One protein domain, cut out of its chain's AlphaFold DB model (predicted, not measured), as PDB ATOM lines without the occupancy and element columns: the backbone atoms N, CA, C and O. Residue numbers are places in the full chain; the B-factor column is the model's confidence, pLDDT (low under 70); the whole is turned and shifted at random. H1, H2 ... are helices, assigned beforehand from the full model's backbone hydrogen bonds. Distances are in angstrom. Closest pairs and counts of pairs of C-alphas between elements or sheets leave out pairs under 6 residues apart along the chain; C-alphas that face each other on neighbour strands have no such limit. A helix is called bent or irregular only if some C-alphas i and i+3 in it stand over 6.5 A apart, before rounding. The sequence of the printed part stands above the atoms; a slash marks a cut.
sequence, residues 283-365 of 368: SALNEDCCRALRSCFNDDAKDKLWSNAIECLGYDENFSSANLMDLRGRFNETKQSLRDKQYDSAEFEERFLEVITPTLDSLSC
ATOM      1  N   SER A 283      -0.437  -1.247 -47.280       88.69
ATOM      2  CA  SER A 283      -0.889   0.060 -46.792       88.69
ATOM      3  C   SER A 283      -1.826  -0.103 -45.601       88.69
ATOM      4  O   SER A 283      -1.598   0.503 -44.558       88.69
ATOM      5  N   ALA A 284      -2.822  -0.983 -45.719       88.19
ATOM      6  CA  ALA A 284      -3.764  -1.257 -44.644       88.19
ATOM      7  C   ALA A 284      -3.063  -1.843 -43.405       88.19
ATOM      8  O   ALA A 284      -3.317  -1.405 -42.286       88.19
ATOM      9  N   LEU A 285      -2.103  -2.759 -43.592       88.69
ATOM     10  CA  LEU A 285      -1.305  -3.293 -42.480       88.69
ATOM     11  C   LEU A 285      -0.450  -2.211 -41.796       88.69
ATOM     12  O   LEU A 285      -0.303  -2.225 -40.571       88.69
ATOM     13  N   ASN A 286       0.109  -1.268 -42.562       91.19
ATOM     14  CA  ASN A 286       0.863  -0.139 -42.015       91.19
ATOM     15  C   ASN A 286      -0.044   0.800 -41.202       91.19
ATOM     16  O   ASN A 286       0.354   1.250 -40.125       91.19
ATOM     17  N   GLU A 287      -1.263   1.064 -41.678       90.94
ATOM     18  CA  GLU A 287      -2.275   1.856 -40.969       90.94
ATOM     19  C   GLU A 287      -2.676   1.201 -39.637       90.94
ATOM     20  O   GLU A 287      -2.648   1.856 -38.590       90.94
ATOM     21  N   ASP A 288      -2.958  -0.102 -39.640       88.62
ATOM     22  CA  ASP A 288      -3.309  -0.839 -38.422       88.62
ATOM     23  C   ASP A 288      -2.147  -0.882 -37.423       88.62
ATOM     24  O   ASP A 288      -2.335  -0.650 -36.223       88.62
ATOM     25  N   CYS A 289      -0.919  -1.087 -37.911       91.25
ATOM     26  CA  CYS A 289       0.285  -1.021 -37.088       91.25
ATOM     27  C   CYS A 289       0.468   0.374 -36.468       91.25
ATOM     28  O   CYS A 289       0.709   0.490 -35.265       91.25
ATOM     29  N   CYS A 290       0.296   1.439 -37.257       92.94
ATOM     30  CA  CYS A 290       0.367   2.824 -36.791       92.94
ATOM     31  C   CYS A 290      -0.629   3.091 -35.654       92.94
ATOM     32  O   CYS A 290      -0.251   3.603 -34.594       92.94
ATOM     33  N   ARG A 291      -1.891   2.685 -35.837       90.00
ATOM     34  CA  ARG A 291      -2.956   2.848 -34.840       90.00
ATOM     35  C   ARG A 291      -2.638   2.100 -33.544       90.00
ATOM     36  O   ARG A 291      -2.747   2.677 -32.458       90.00
ATOM     37  N   ALA A 292      -2.177   0.853 -33.648       90.38
ATOM     38  CA  ALA A 292      -1.781   0.048 -32.496       90.38
ATOM     39  C   ALA A 292      -0.587   0.660 -31.742       90.38
ATOM     40  O   ALA A 292      -0.626   0.776 -30.514       90.38
ATOM     41  N   LEU A 293       0.449   1.119 -32.456       93.06
ATOM     42  CA  LEU A 293       1.624   1.762 -31.860       93.06
ATOM     43  C   LEU A 293       1.273   3.078 -31.162       93.06
ATOM     44  O   LEU A 293       1.793   3.338 -30.080       93.06
ATOM     45  N   ARG A 294       0.356   3.884 -31.713       90.94
ATOM     46  CA  ARG A 294      -0.133   5.104 -31.041       90.94
ATOM     47  C   ARG A 294      -0.788   4.789 -29.706       90.94
ATOM     48  O   ARG A 294      -0.476   5.436 -28.709       90.94
ATOM     49  N   SER A 295      -1.670   3.790 -29.686       86.38
ATOM     50  CA  SER A 295      -2.314   3.333 -28.450       86.38
ATOM     51  C   SER A 295      -1.286   2.802 -27.446       86.38
ATOM     52  O   SER A 295      -1.361   3.104 -26.257       86.38
ATOM     53  N   CYS A 296      -0.292   2.055 -27.930       91.19
ATOM     54  CA  CYS A 296       0.763   1.469 -27.113       91.19
ATOM     55  C   CYS A 296       1.689   2.527 -26.492       91.19
ATOM     56  O   CYS A 296       1.880   2.530 -25.282       91.19
ATOM     57  N   PHE A 297       2.225   3.454 -27.290       91.75
ATOM     58  CA  PHE A 297       3.192   4.459 -26.832       91.75
ATOM     59  C   PHE A 297       2.580   5.604 -26.027       91.75
ATOM     60  O   PHE A 297       3.307   6.366 -25.388       91.75
ATOM     61  N   ASN A 298       1.258   5.757 -26.057       84.69
ATOM     62  CA  ASN A 298       0.572   6.738 -25.225       84.69
ATOM     63  C   ASN A 298       0.288   6.232 -23.800       84.69
ATOM     64  O   ASN A 298      -0.033   7.032 -22.925       84.69
ATOM     65  N   ASP A 299       0.411   4.927 -23.564       85.44
ATOM     66  CA  ASP A 299       0.233   4.297 -22.259       85.44
ATOM     67  C   ASP A 299       1.597   3.850 -21.718       85.44
ATOM     68  O   ASP A 299       2.249   2.977 -22.287       85.44
ATOM     69  N   ASP A 300       2.035   4.437 -20.602       86.19
ATOM     70  CA  ASP A 300       3.362   4.180 -20.028       86.19
ATOM     71  C   ASP A 300       3.613   2.697 -19.695       86.19
ATOM     72  O   ASP A 300       4.763   2.248 -19.694       86.19
ATOM     73  N   ALA A 301       2.570   1.932 -19.357       86.19
ATOM     74  CA  ALA A 301       2.703   0.512 -19.054       86.19
ATOM     75  C   ALA A 301       2.839  -0.308 -20.343       86.19
ATOM     76  O   ALA A 301       3.728  -1.162 -20.429       86.19
ATOM     77  N   LYS A 302       2.017  -0.017 -21.359       90.81
ATOM     78  CA  LYS A 302       2.099  -0.670 -22.675       90.81
ATOM     79  C   LYS A 302       3.406  -0.331 -23.392       90.81
ATOM     80  O   LYS A 302       4.046  -1.242 -23.908       90.81
ATOM     81  N   ASP A 303       3.848   0.923 -23.350       92.88
ATOM     82  CA  ASP A 303       5.124   1.383 -23.914       92.88
ATOM     83  C   ASP A 303       6.314   0.615 -23.323       92.88
ATOM     84  O   ASP A 303       7.174   0.105 -24.048       92.88
ATOM     85  N   LYS A 304       6.346   0.467 -21.991       93.75
ATOM     86  CA  LYS A 304       7.377  -0.326 -21.304       93.75
ATOM     87  C   LYS A 304       7.322  -1.794 -21.706       93.75
ATOM     88  O   LYS A 304       8.367  -2.386 -21.964       93.75
ATOM     89  N   LEU A 305       6.126  -2.381 -21.759       92.81
ATOM     90  CA  LEU A 305       5.950  -3.782 -22.136       92.81
ATOM     91  C   LEU A 305       6.441  -4.038 -23.565       92.81
ATOM     92  O   LEU A 305       7.209  -4.972 -23.791       92.81
ATOM     93  N   TRP A 306       6.040  -3.185 -24.507       94.56
ATOM     94  CA  TRP A 306       6.478  -3.258 -25.896       94.56
ATOM     95  C   TRP A 306       7.989  -3.076 -26.010       94.56
ATOM     96  O   TRP A 306       8.648  -3.887 -26.653       94.56
ATOM     97  N   SER A 307       8.555  -2.081 -25.321       92.25
ATOM     98  CA  SER A 307      10.000  -1.822 -25.344       92.25
ATOM     99  C   SER A 307      10.781  -3.049 -24.868       92.25
ATOM    100  O   SER A 307      11.667  -3.528 -25.570       92.25
ATOM    101  N   ASN A 308      10.394  -3.633 -23.734       92.81
ATOM    102  CA  ASN A 308      11.042  -4.838 -23.215       92.81
ATOM    103  C   ASN A 308      10.923  -6.025 -24.189       92.81
ATOM    104  O   ASN A 308      11.867  -6.797 -24.344       92.81
ATOM    105  N   ALA A 309       9.775  -6.181 -24.858       91.75
ATOM    106  CA  ALA A 309       9.572  -7.245 -25.838       91.75
ATOM    107  C   ALA A 309      10.467  -7.065 -27.076       91.75
ATOM    108  O   ALA A 309      11.127  -8.016 -27.497       91.75
ATOM    109  N   ILE A 310      10.539  -5.850 -27.630       90.44
ATOM    110  CA  ILE A 310      11.397  -5.542 -28.781       90.44
ATOM    111  C   ILE A 310      12.879  -5.680 -28.425       90.44
ATOM    112  O   ILE A 310      13.650  -6.191 -29.234       90.44
ATOM    113  N   GLU A 311      13.286  -5.295 -27.214       89.50
ATOM    114  CA  GLU A 311      14.668  -5.455 -26.747       89.50
ATOM    115  C   GLU A 311      15.049  -6.938 -26.654       89.50
ATOM    116  O   GLU A 311      16.100  -7.343 -27.148       89.50
ATOM    117  N   CYS A 312      14.154  -7.771 -26.116       88.19
ATOM    118  CA  CYS A 312      14.329  -9.222 -26.076       88.19
ATOM    119  C   CYS A 312      14.392  -9.867 -27.471       88.19
ATOM    120  O   CYS A 312      15.099 -10.855 -27.656       88.19
ATOM    121  N   LEU A 313      13.678  -9.337 -28.467       85.62
ATOM    122  CA  LEU A 313      13.781  -9.817 -29.851       85.62
ATOM    123  C   LEU A 313      15.061  -9.325 -30.543       85.62
ATOM    124  O   LEU A 313      15.579  -9.996 -31.432       85.62
ATOM    125  N   GLY A 314      15.611  -8.192 -30.100       79.06
ATOM    126  CA  GLY A 314      16.839  -7.594 -30.623       79.06
ATOM    127  C   GLY A 314      18.121  -8.399 -30.383       79.06
ATOM    128  O   GLY A 314      19.166  -8.008 -30.896       79.06
ATOM    129  N   TYR A 315      18.075  -9.518 -29.651       78.38
ATOM    130  CA  TYR A 315      19.200 -10.464 -29.576       78.38
ATOM    131  C   TYR A 315      19.421 -11.237 -30.888       78.38
ATOM    132  O   TYR A 315      20.511 -11.766 -31.104       78.38
ATOM    133  N   ASP A 316      18.414 -11.307 -31.761       81.56
ATOM    134  CA  ASP A 316      18.547 -11.857 -33.110       81.56
ATOM    135  C   ASP A 316      19.049 -10.770 -34.080       81.56
ATOM    136  O   ASP A 316      18.478  -9.680 -34.157       81.56
ATOM    137  N   GLU A 317      20.119 -11.047 -34.835       78.75
ATOM    138  CA  GLU A 317      20.736 -10.064 -35.743       78.75
ATOM    139  C   GLU A 317      19.772  -9.567 -36.834       78.75
ATOM    140  O   GLU A 317      19.810  -8.389 -37.208       78.75
ATOM    141  N   ASN A 318      18.876 -10.428 -37.332       74.56
ATOM    142  CA  ASN A 318      17.905 -10.029 -38.347       74.56
ATOM    143  C   ASN A 318      16.881  -9.062 -37.750       74.56
ATOM    144  O   ASN A 318      16.601  -8.030 -38.363       74.56
ATOM    145  N   PHE A 319      16.385  -9.342 -36.544       76.81
ATOM    146  CA  PHE A 319      15.475  -8.439 -35.834       76.81
ATOM    147  C   PHE A 319      16.150  -7.138 -35.393       76.81
ATOM    148  O   PHE A 319      15.576  -6.066 -35.571       76.81
ATOM    149  N   SER A 320      17.383  -7.194 -34.885       81.00
ATOM    150  CA  SER A 320      18.141  -5.995 -34.509       81.00
ATOM    151  C   SER A 320      18.319  -5.050 -35.698       81.00
ATOM    152  O   SER A 320      18.124  -3.841 -35.572       81.00
ATOM    153  N   SER A 321      18.598  -5.600 -36.885       81.31
ATOM    154  CA  SER A 321      18.788  -4.805 -38.101       81.31
ATOM    155  C   SER A 321      17.538  -4.051 -38.574       81.31
ATOM    156  O   SER A 321      17.669  -3.097 -39.339       81.31
ATOM    157  N   ALA A 322      16.344  -4.455 -38.125       82.75
ATOM    158  CA  ALA A 322      15.096  -3.742 -38.390       82.75
ATOM    159  C   ALA A 322      14.942  -2.467 -37.540       82.75
ATOM    160  O   ALA A 322      14.085  -1.640 -37.835       82.75
ATOM    161  N   ASN A 323      15.759  -2.309 -36.488       85.12
ATOM    162  CA  ASN A 323      15.794  -1.150 -35.595       85.12
ATOM    163  C   ASN A 323      14.397  -0.676 -35.141       85.12
ATOM    164  O   ASN A 323      14.102   0.518 -35.122       85.12
ATOM    165  N   LEU A 324      13.523  -1.621 -34.775       89.38
ATOM    166  CA  LEU A 324      12.121  -1.331 -34.455       89.38
ATOM    167  C   LEU A 324      11.962  -0.340 -33.295       89.38
ATOM    168  O   LEU A 324      10.992   0.407 -33.271       89.38
ATOM    169  N   MET A 325      12.939  -0.264 -32.384       90.38
ATOM    170  CA  MET A 325      12.971   0.729 -31.301       90.38
ATOM    171  C   MET A 325      12.888   2.181 -31.790       90.38
ATOM    172  O   MET A 325      12.370   3.040 -31.075       90.38
ATOM    173  N   ASP A 326      13.339   2.461 -33.014       91.12
ATOM    174  CA  ASP A 326      13.253   3.786 -33.638       91.12
ATOM    175  C   ASP A 326      11.804   4.275 -33.791       91.12
ATOM    176  O   ASP A 326      11.542   5.475 -33.726       91.12
ATOM    177  N   LEU A 327      10.830   3.360 -33.906       93.75
ATOM    178  CA  LEU A 327       9.402   3.695 -33.986       93.75
ATOM    179  C   LEU A 327       8.935   4.497 -32.762       93.75
ATOM    180  O   LEU A 327       8.168   5.454 -32.896       93.75
ATOM    181  N   ARG A 328       9.451   4.159 -31.574       93.50
ATOM    182  CA  ARG A 328       9.178   4.889 -30.329       93.50
ATOM    183  C   ARG A 328       9.802   6.287 -30.344       93.50
ATOM    184  O   ARG A 328       9.196   7.247 -29.868       93.50
ATOM    185  N   GLY A 329      11.004   6.423 -30.908       92.19
ATOM    186  CA  GLY A 329      11.658   7.718 -31.120       92.19
ATOM    187  C   GLY A 329      10.820   8.626 -32.021       92.19
ATOM    188  O   GLY A 329      10.446   9.729 -31.618       92.19
ATOM    189  N   ARG A 330      10.412   8.102 -33.181       93.25
ATOM    190  CA  ARG A 330       9.552   8.784 -34.163       93.25
ATOM    191  C   ARG A 330       8.209   9.222 -33.584       93.25
ATOM    192  O   ARG A 330       7.727  10.312 -33.898       93.25
ATOM    193  N   PHE A 331       7.612   8.412 -32.710       93.31
ATOM    194  CA  PHE A 331       6.382   8.786 -32.011       93.31
ATOM    195  C   PHE A 331       6.590  10.026 -31.131       93.31
ATOM    196  O   PHE A 331       5.823  10.988 -31.207       93.31
ATOM    197  N   ASN A 332       7.665  10.042 -30.340       91.12
ATOM    198  CA  ASN A 332       7.990  11.167 -29.464       91.12
ATOM    199  C   ASN A 332       8.326  12.442 -30.247       91.12
ATOM    200  O   ASN A 332       7.900  13.528 -29.853       91.12
ATOM    201  N   GLU A 333       9.045  12.329 -31.363       91.88
ATOM    202  CA  GLU A 333       9.313  13.453 -32.268       91.88
ATOM    203  C   GLU A 333       8.016  14.014 -32.864       91.88
ATOM    204  O   GLU A 333       7.794  15.227 -32.842       91.88
ATOM    205  N   THR A 334       7.110  13.136 -33.307       91.25
ATOM    206  CA  THR A 334       5.797  13.533 -33.837       91.25
ATOM    207  C   THR A 334       4.990  14.282 -32.772       91.25
ATOM    208  O   THR A 334       4.516  15.395 -33.019       91.25
ATOM    209  N   LYS A 335       4.949  13.757 -31.541       88.00
ATOM    210  CA  LYS A 335       4.321  14.400 -30.370       88.00
ATOM    211  C   LYS A 335       4.933  15.756 -30.031       88.00
ATOM    212  O   LYS A 335       4.213  16.686 -29.682       88.00
ATOM    213  N   GLN A 336       6.248  15.907 -30.169       86.88
ATOM    214  CA  GLN A 336       6.918  17.191 -29.961       86.88
ATOM    215  C   GLN A 336       6.661  18.202 -31.078       86.88
ATOM    216  O   GLN A 336       6.766  19.399 -30.808       86.88
ATOM    217  N   SER A 337       6.360  17.749 -32.296       85.75
ATOM    218  CA  SER A 337       6.060  18.626 -33.432       85.75
ATOM    219  C   SER A 337       4.610  19.126 -33.432       85.75
ATOM    220  O   SER A 337       4.352  20.240 -33.878       85.75
ATOM    221  N   LEU A 338       3.681  18.353 -32.858       83.06
ATOM    222  CA  LEU A 338       2.240  18.633 -32.819       83.06
ATOM    223  C   LEU A 338       1.731  18.960 -31.400       83.06
ATOM    224  O   LEU A 338       0.667  18.497 -31.000       83.06
ATOM    225  N   ARG A 339       2.481  19.760 -30.625       67.94
ATOM    226  CA  ARG A 339       2.225  20.013 -29.182       67.94
ATOM    227  C   ARG A 339       0.820  20.519 -28.837       67.94
ATOM    228  O   ARG A 339       0.382  20.310 -27.711       67.94
ATOM    229  N   ASP A 340       0.145  21.162 -29.785       62.25
ATOM    230  CA  ASP A 340      -1.168  21.785 -29.585       62.25
ATOM    231  C   ASP A 340      -2.342  20.897 -30.037       62.25
ATOM    232  O   ASP A 340      -3.499  21.306 -29.932       62.25
ATOM    233  N   LYS A 341      -2.075  19.692 -30.561       59.81
ATOM    234  CA  LYS A 341      -3.105  18.764 -31.049       59.81
ATOM    235  C   LYS A 341      -3.193  17.543 -30.155       59.81
ATOM    236  O   LYS A 341      -2.188  17.037 -29.657       59.81
ATOM    237  N   GLN A 342      -4.417  17.064 -29.955       60.12
ATOM    238  CA  GLN A 342      -4.623  15.809 -29.250       60.12
ATOM    239  C   GLN A 342      -4.033  14.655 -30.082       60.12
ATOM    240  O   GLN A 342      -4.059  14.667 -31.317       60.12
ATOM    241  N   TYR A 343      -3.428  13.689 -29.396       61.44
ATOM    242  CA  TYR A 343      -2.654  12.599 -30.000       61.44
ATOM    243  C   TYR A 343      -3.517  11.604 -30.783       61.44
ATOM    244  O   TYR A 343      -2.975  10.817 -31.551       61.44
ATOM    245  N   ASP A 344      -4.829  11.631 -30.572       64.19
ATOM    246  CA  ASP A 344      -5.908  10.894 -31.233       64.19
ATOM    247  C   ASP A 344      -6.456  11.628 -32.473       64.19
ATOM    248  O   ASP A 344      -7.246  11.063 -33.223       64.19
ATOM    249  N   SER A 345      -5.986  12.847 -32.761       77.38
ATOM    250  CA  SER A 345      -6.363  13.562 -33.983       77.38
ATOM    251  C   SER A 345      -5.929  12.816 -35.253       77.38
ATOM    252  O   SER A 345      -4.856  12.208 -35.304       77.38
ATOM    253  N   ALA A 346      -6.747  12.916 -36.306       83.00
ATOM    254  CA  ALA A 346      -6.447  12.345 -37.623       83.00
ATOM    255  C   ALA A 346      -5.114  12.862 -38.193       83.00
ATOM    256  O   ALA A 346      -4.370  12.128 -38.829       83.00
ATOM    257  N   GLU A 347      -4.765  14.113 -37.896       85.69
ATOM    258  CA  GLU A 347      -3.512  14.715 -38.347       85.69
ATOM    259  C   GLU A 347      -2.278  14.124 -37.658       85.69
ATOM    260  O   GLU A 347      -1.238  13.951 -38.293       85.69
ATOM    261  N   PHE A 348      -2.380  13.780 -36.367       88.38
ATOM    262  CA  PHE A 348      -1.307  13.045 -35.703       88.38
ATOM    263  C   PHE A 348      -1.133  11.663 -36.341       88.38
ATOM    264  O   PHE A 348      -0.000  11.235 -36.550       88.38
ATOM    265  N   GLU A 349      -2.236  10.971 -36.643       88.50
ATOM    266  CA  GLU A 349      -2.214   9.657 -37.300       88.50
ATOM    267  C   GLU A 349      -1.502   9.706 -38.642       88.50
ATOM    268  O   GLU A 349      -0.555   8.955 -38.856       88.50
ATOM    269  N   GLU A 350      -1.926  10.629 -39.506       91.19
ATOM    270  CA  GLU A 350      -1.376  10.814 -40.844       91.19
ATOM    271  C   GLU A 350       0.121  11.122 -40.773       91.19
ATOM    272  O   GLU A 350       0.930  10.473 -41.439       91.19
ATOM    273  N   ARG A 351       0.516  12.049 -39.890       91.88
ATOM    274  CA  ARG A 351       1.924  12.418 -39.735       91.88
ATOM    275  C   ARG A 351       2.764  11.277 -39.173       91.88
ATOM    276  O   ARG A 351       3.882  11.057 -39.635       91.88
ATOM    277  N   PHE A 352       2.264  10.572 -38.161       94.06
ATOM    278  CA  PHE A 352       2.999   9.459 -37.569       94.06
ATOM    279  C   PHE A 352       3.140   8.308 -38.566       94.06
ATOM    280  O   PHE A 352       4.244   7.786 -38.711       94.06
ATOM    281  N   LEU A 353       2.075   7.984 -39.310       94.50
ATOM    282  CA  LEU A 353       2.088   6.991 -40.383       94.50
ATOM    283  C   LEU A 353       3.137   7.337 -41.442       94.50
ATOM    284  O   LEU A 353       3.979   6.497 -41.756       94.50
ATOM    285  N   GLU A 354       3.151   8.577 -41.941       94.25
ATOM    286  CA  GLU A 354       4.145   9.059 -42.910       94.25
ATOM    287  C   GLU A 354       5.576   8.842 -42.397       94.25
ATOM    288  O   GLU A 354       6.447   8.349 -43.116       94.25
ATOM    289  N   VAL A 355       5.815   9.174 -41.126       93.94
ATOM    290  CA  VAL A 355       7.140   9.081 -40.518       93.94
ATOM    291  C   VAL A 355       7.549   7.629 -40.275       93.94
ATOM    292  O   VAL A 355       8.728   7.336 -40.429       93.94
ATOM    293  N   ILE A 356       6.655   6.694 -39.938       93.88
ATOM    294  CA  ILE A 356       7.037   5.289 -39.672       93.88
ATOM    295  C   ILE A 356       7.013   4.378 -40.902       93.88
ATOM    296  O   ILE A 356       7.705   3.359 -40.898       93.88
ATOM    297  N   THR A 357       6.274   4.744 -41.955       92.25
ATOM    298  CA  THR A 357       6.109   3.928 -43.172       92.25
ATOM    299  C   THR A 357       7.442   3.449 -43.759       92.25
ATOM    300  O   THR A 357       7.563   2.252 -44.000       92.25
ATOM    301  N   PRO A 358       8.505   4.274 -43.884       90.12
ATOM    302  CA  PRO A 358       9.792   3.792 -44.394       90.12
ATOM    303  C   PRO A 358      10.404   2.650 -43.569       90.12
ATOM    304  O   PRO A 358      11.048   1.758 -44.121       90.12
ATOM    305  N   THR A 359      10.217   2.669 -42.244       89.25
ATOM    306  CA  THR A 359      10.689   1.599 -41.356       89.25
ATOM    307  C   THR A 359       9.851   0.340 -41.555       89.25
ATOM    308  O   THR A 359      10.421  -0.740 -41.689       89.25
ATOM    309  N   LEU A 360       8.523   0.466 -41.631       88.94
ATOM    310  CA  LEU A 360       7.624  -0.672 -41.852       88.94
ATOM    311  C   LEU A 360       7.840  -1.316 -43.231       88.94
ATOM    312  O   LEU A 360       7.988  -2.533 -43.332       88.94
ATOM    313  N   ASP A 361       7.989  -0.509 -44.279       86.69
ATOM    314  CA  ASP A 361       8.259  -0.981 -45.637       86.69
ATOM    315  C   ASP A 361       9.587  -1.749 -45.714       86.69
ATOM    316  O   ASP A 361       9.689  -2.757 -46.419       86.69
ATOM    317  N   SER A 362      10.598  -1.346 -44.935       83.50
ATOM    318  CA  SER A 362      11.875  -2.068 -44.859       83.50
ATOM    319  C   SER A 362      11.740  -3.503 -44.328       83.50
ATOM    320  O   SER A 362      12.553  -4.362 -44.675       83.50
ATOM    321  N   LEU A 363      10.684  -3.799 -43.556       80.62
ATOM    322  CA  LEU A 363      10.384  -5.150 -43.063       80.62
ATOM    323  C   LEU A 363       9.871  -6.062 -44.178       80.62
ATOM    324  O   LEU A 363      10.116  -7.265 -44.165       80.62
ATOM    325  N   SER A 364       9.179  -5.483 -45.160       67.62
ATOM    326  CA  SER A 364       8.591  -6.214 -46.284       67.62
ATOM    327  C   SER A 364       9.604  -6.569 -47.384       67.62
ATOM    328  O   SER A 364       9.325  -7.410 -48.240       67.62
ATOM    329  N   CYS A 365      10.806  -5.979 -47.352       53.56
ATOM    330  CA  CYS A 365      11.820  -6.148 -48.389       53.56
ATOM    331  C   CYS A 365      13.252  -6.180 -47.824       53.56
ATOM    332  O   CYS A 365      13.956  -5.174 -47.789       53.56
TER     333      CYS A 365
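This is residues 283 to 365 of the 368 residues of an uncharacterized protein of Marinomonas arctica (UniProt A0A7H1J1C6). The longest helix, H5, folds back beside H4 as a helical hairpin, and H1 crosses one face of this pair steeply. H2 leaves the last end of H1 at a corner, and the chain turns back through the short H3, far from H1, into H4. The printed part has 83 residues with five named helices, in the order H1, H2, H3, H4, H5, and no named strand; its class is all helix. It is compact, with a radius of gyration of the C-alphas of 12.7 A, and the C-alphas span 39 by 29 by 19 A.

H5, residues 346 to 364, is 25.4 A from first to last C-alpha and ends with C-alpha 364 at (8.591, -6.214, -46.284). It is irregular, with C-alphas 355 and 358 7.1 A apart, and has a kink of 48 degrees near residue 356. H4, residues 326 to 337, is 16.5 A long and begins with C-alpha 326 at (13.253, 3.786, -33.638). H1, residues 283 to 297, is 20.8 A long and begins with C-alpha 283 at (-0.889, 0.060, -46.792). H2, residues 300 to 313, is 20.0 A long, and H3 is residues 317 to 321.

H5 and H4 form a hairpin: they touch at a shallow tilt of 21 degrees, opposite ways, and their closest C-alphas, those of Thr 334 and Phe 352, are 6.2 A apart. H1 touches H5 with residues 286 to 291 alone, at a steep tilt of 67 degrees, opposite ways; the closest C-alphas, those of Cys 290 and Leu 353, are 5.8 A apart. H1 and H4 only just touch, with 3 pairs of C-alphas within 8 A, about perpendicular at 75 degrees; the closest are those of Phe 297 and Arg 328, at 6.9 A. H1 and H2 touch only at the corner by their link, where the closest C-alphas, those of Phe 297 and Asp 303, are 4.7 A apart. H2 and H3 are close but not clearly touching, with the C-alphas of Leu 313 and Phe 319 closest at 6.4 A. H2 and H4 are only just apart, at 8.4 A. In H1, H2, H3 and H4 each O i to N i+4 pair is within hydrogen-bond range; in H5 11 of 15 are.

The C-alphas farthest apart, those of Asp 316 and Asp 340, are 39.2 A from each other. The printed part has no cut. The links H1 to H2, H2 to H3 and H3 to H4 are tight, and H4 to H5, with 8 residues between them, is short. The mean pLDDT of the printed part is 85.9, and residues 339 to 344 and 364 to 365 are under 70.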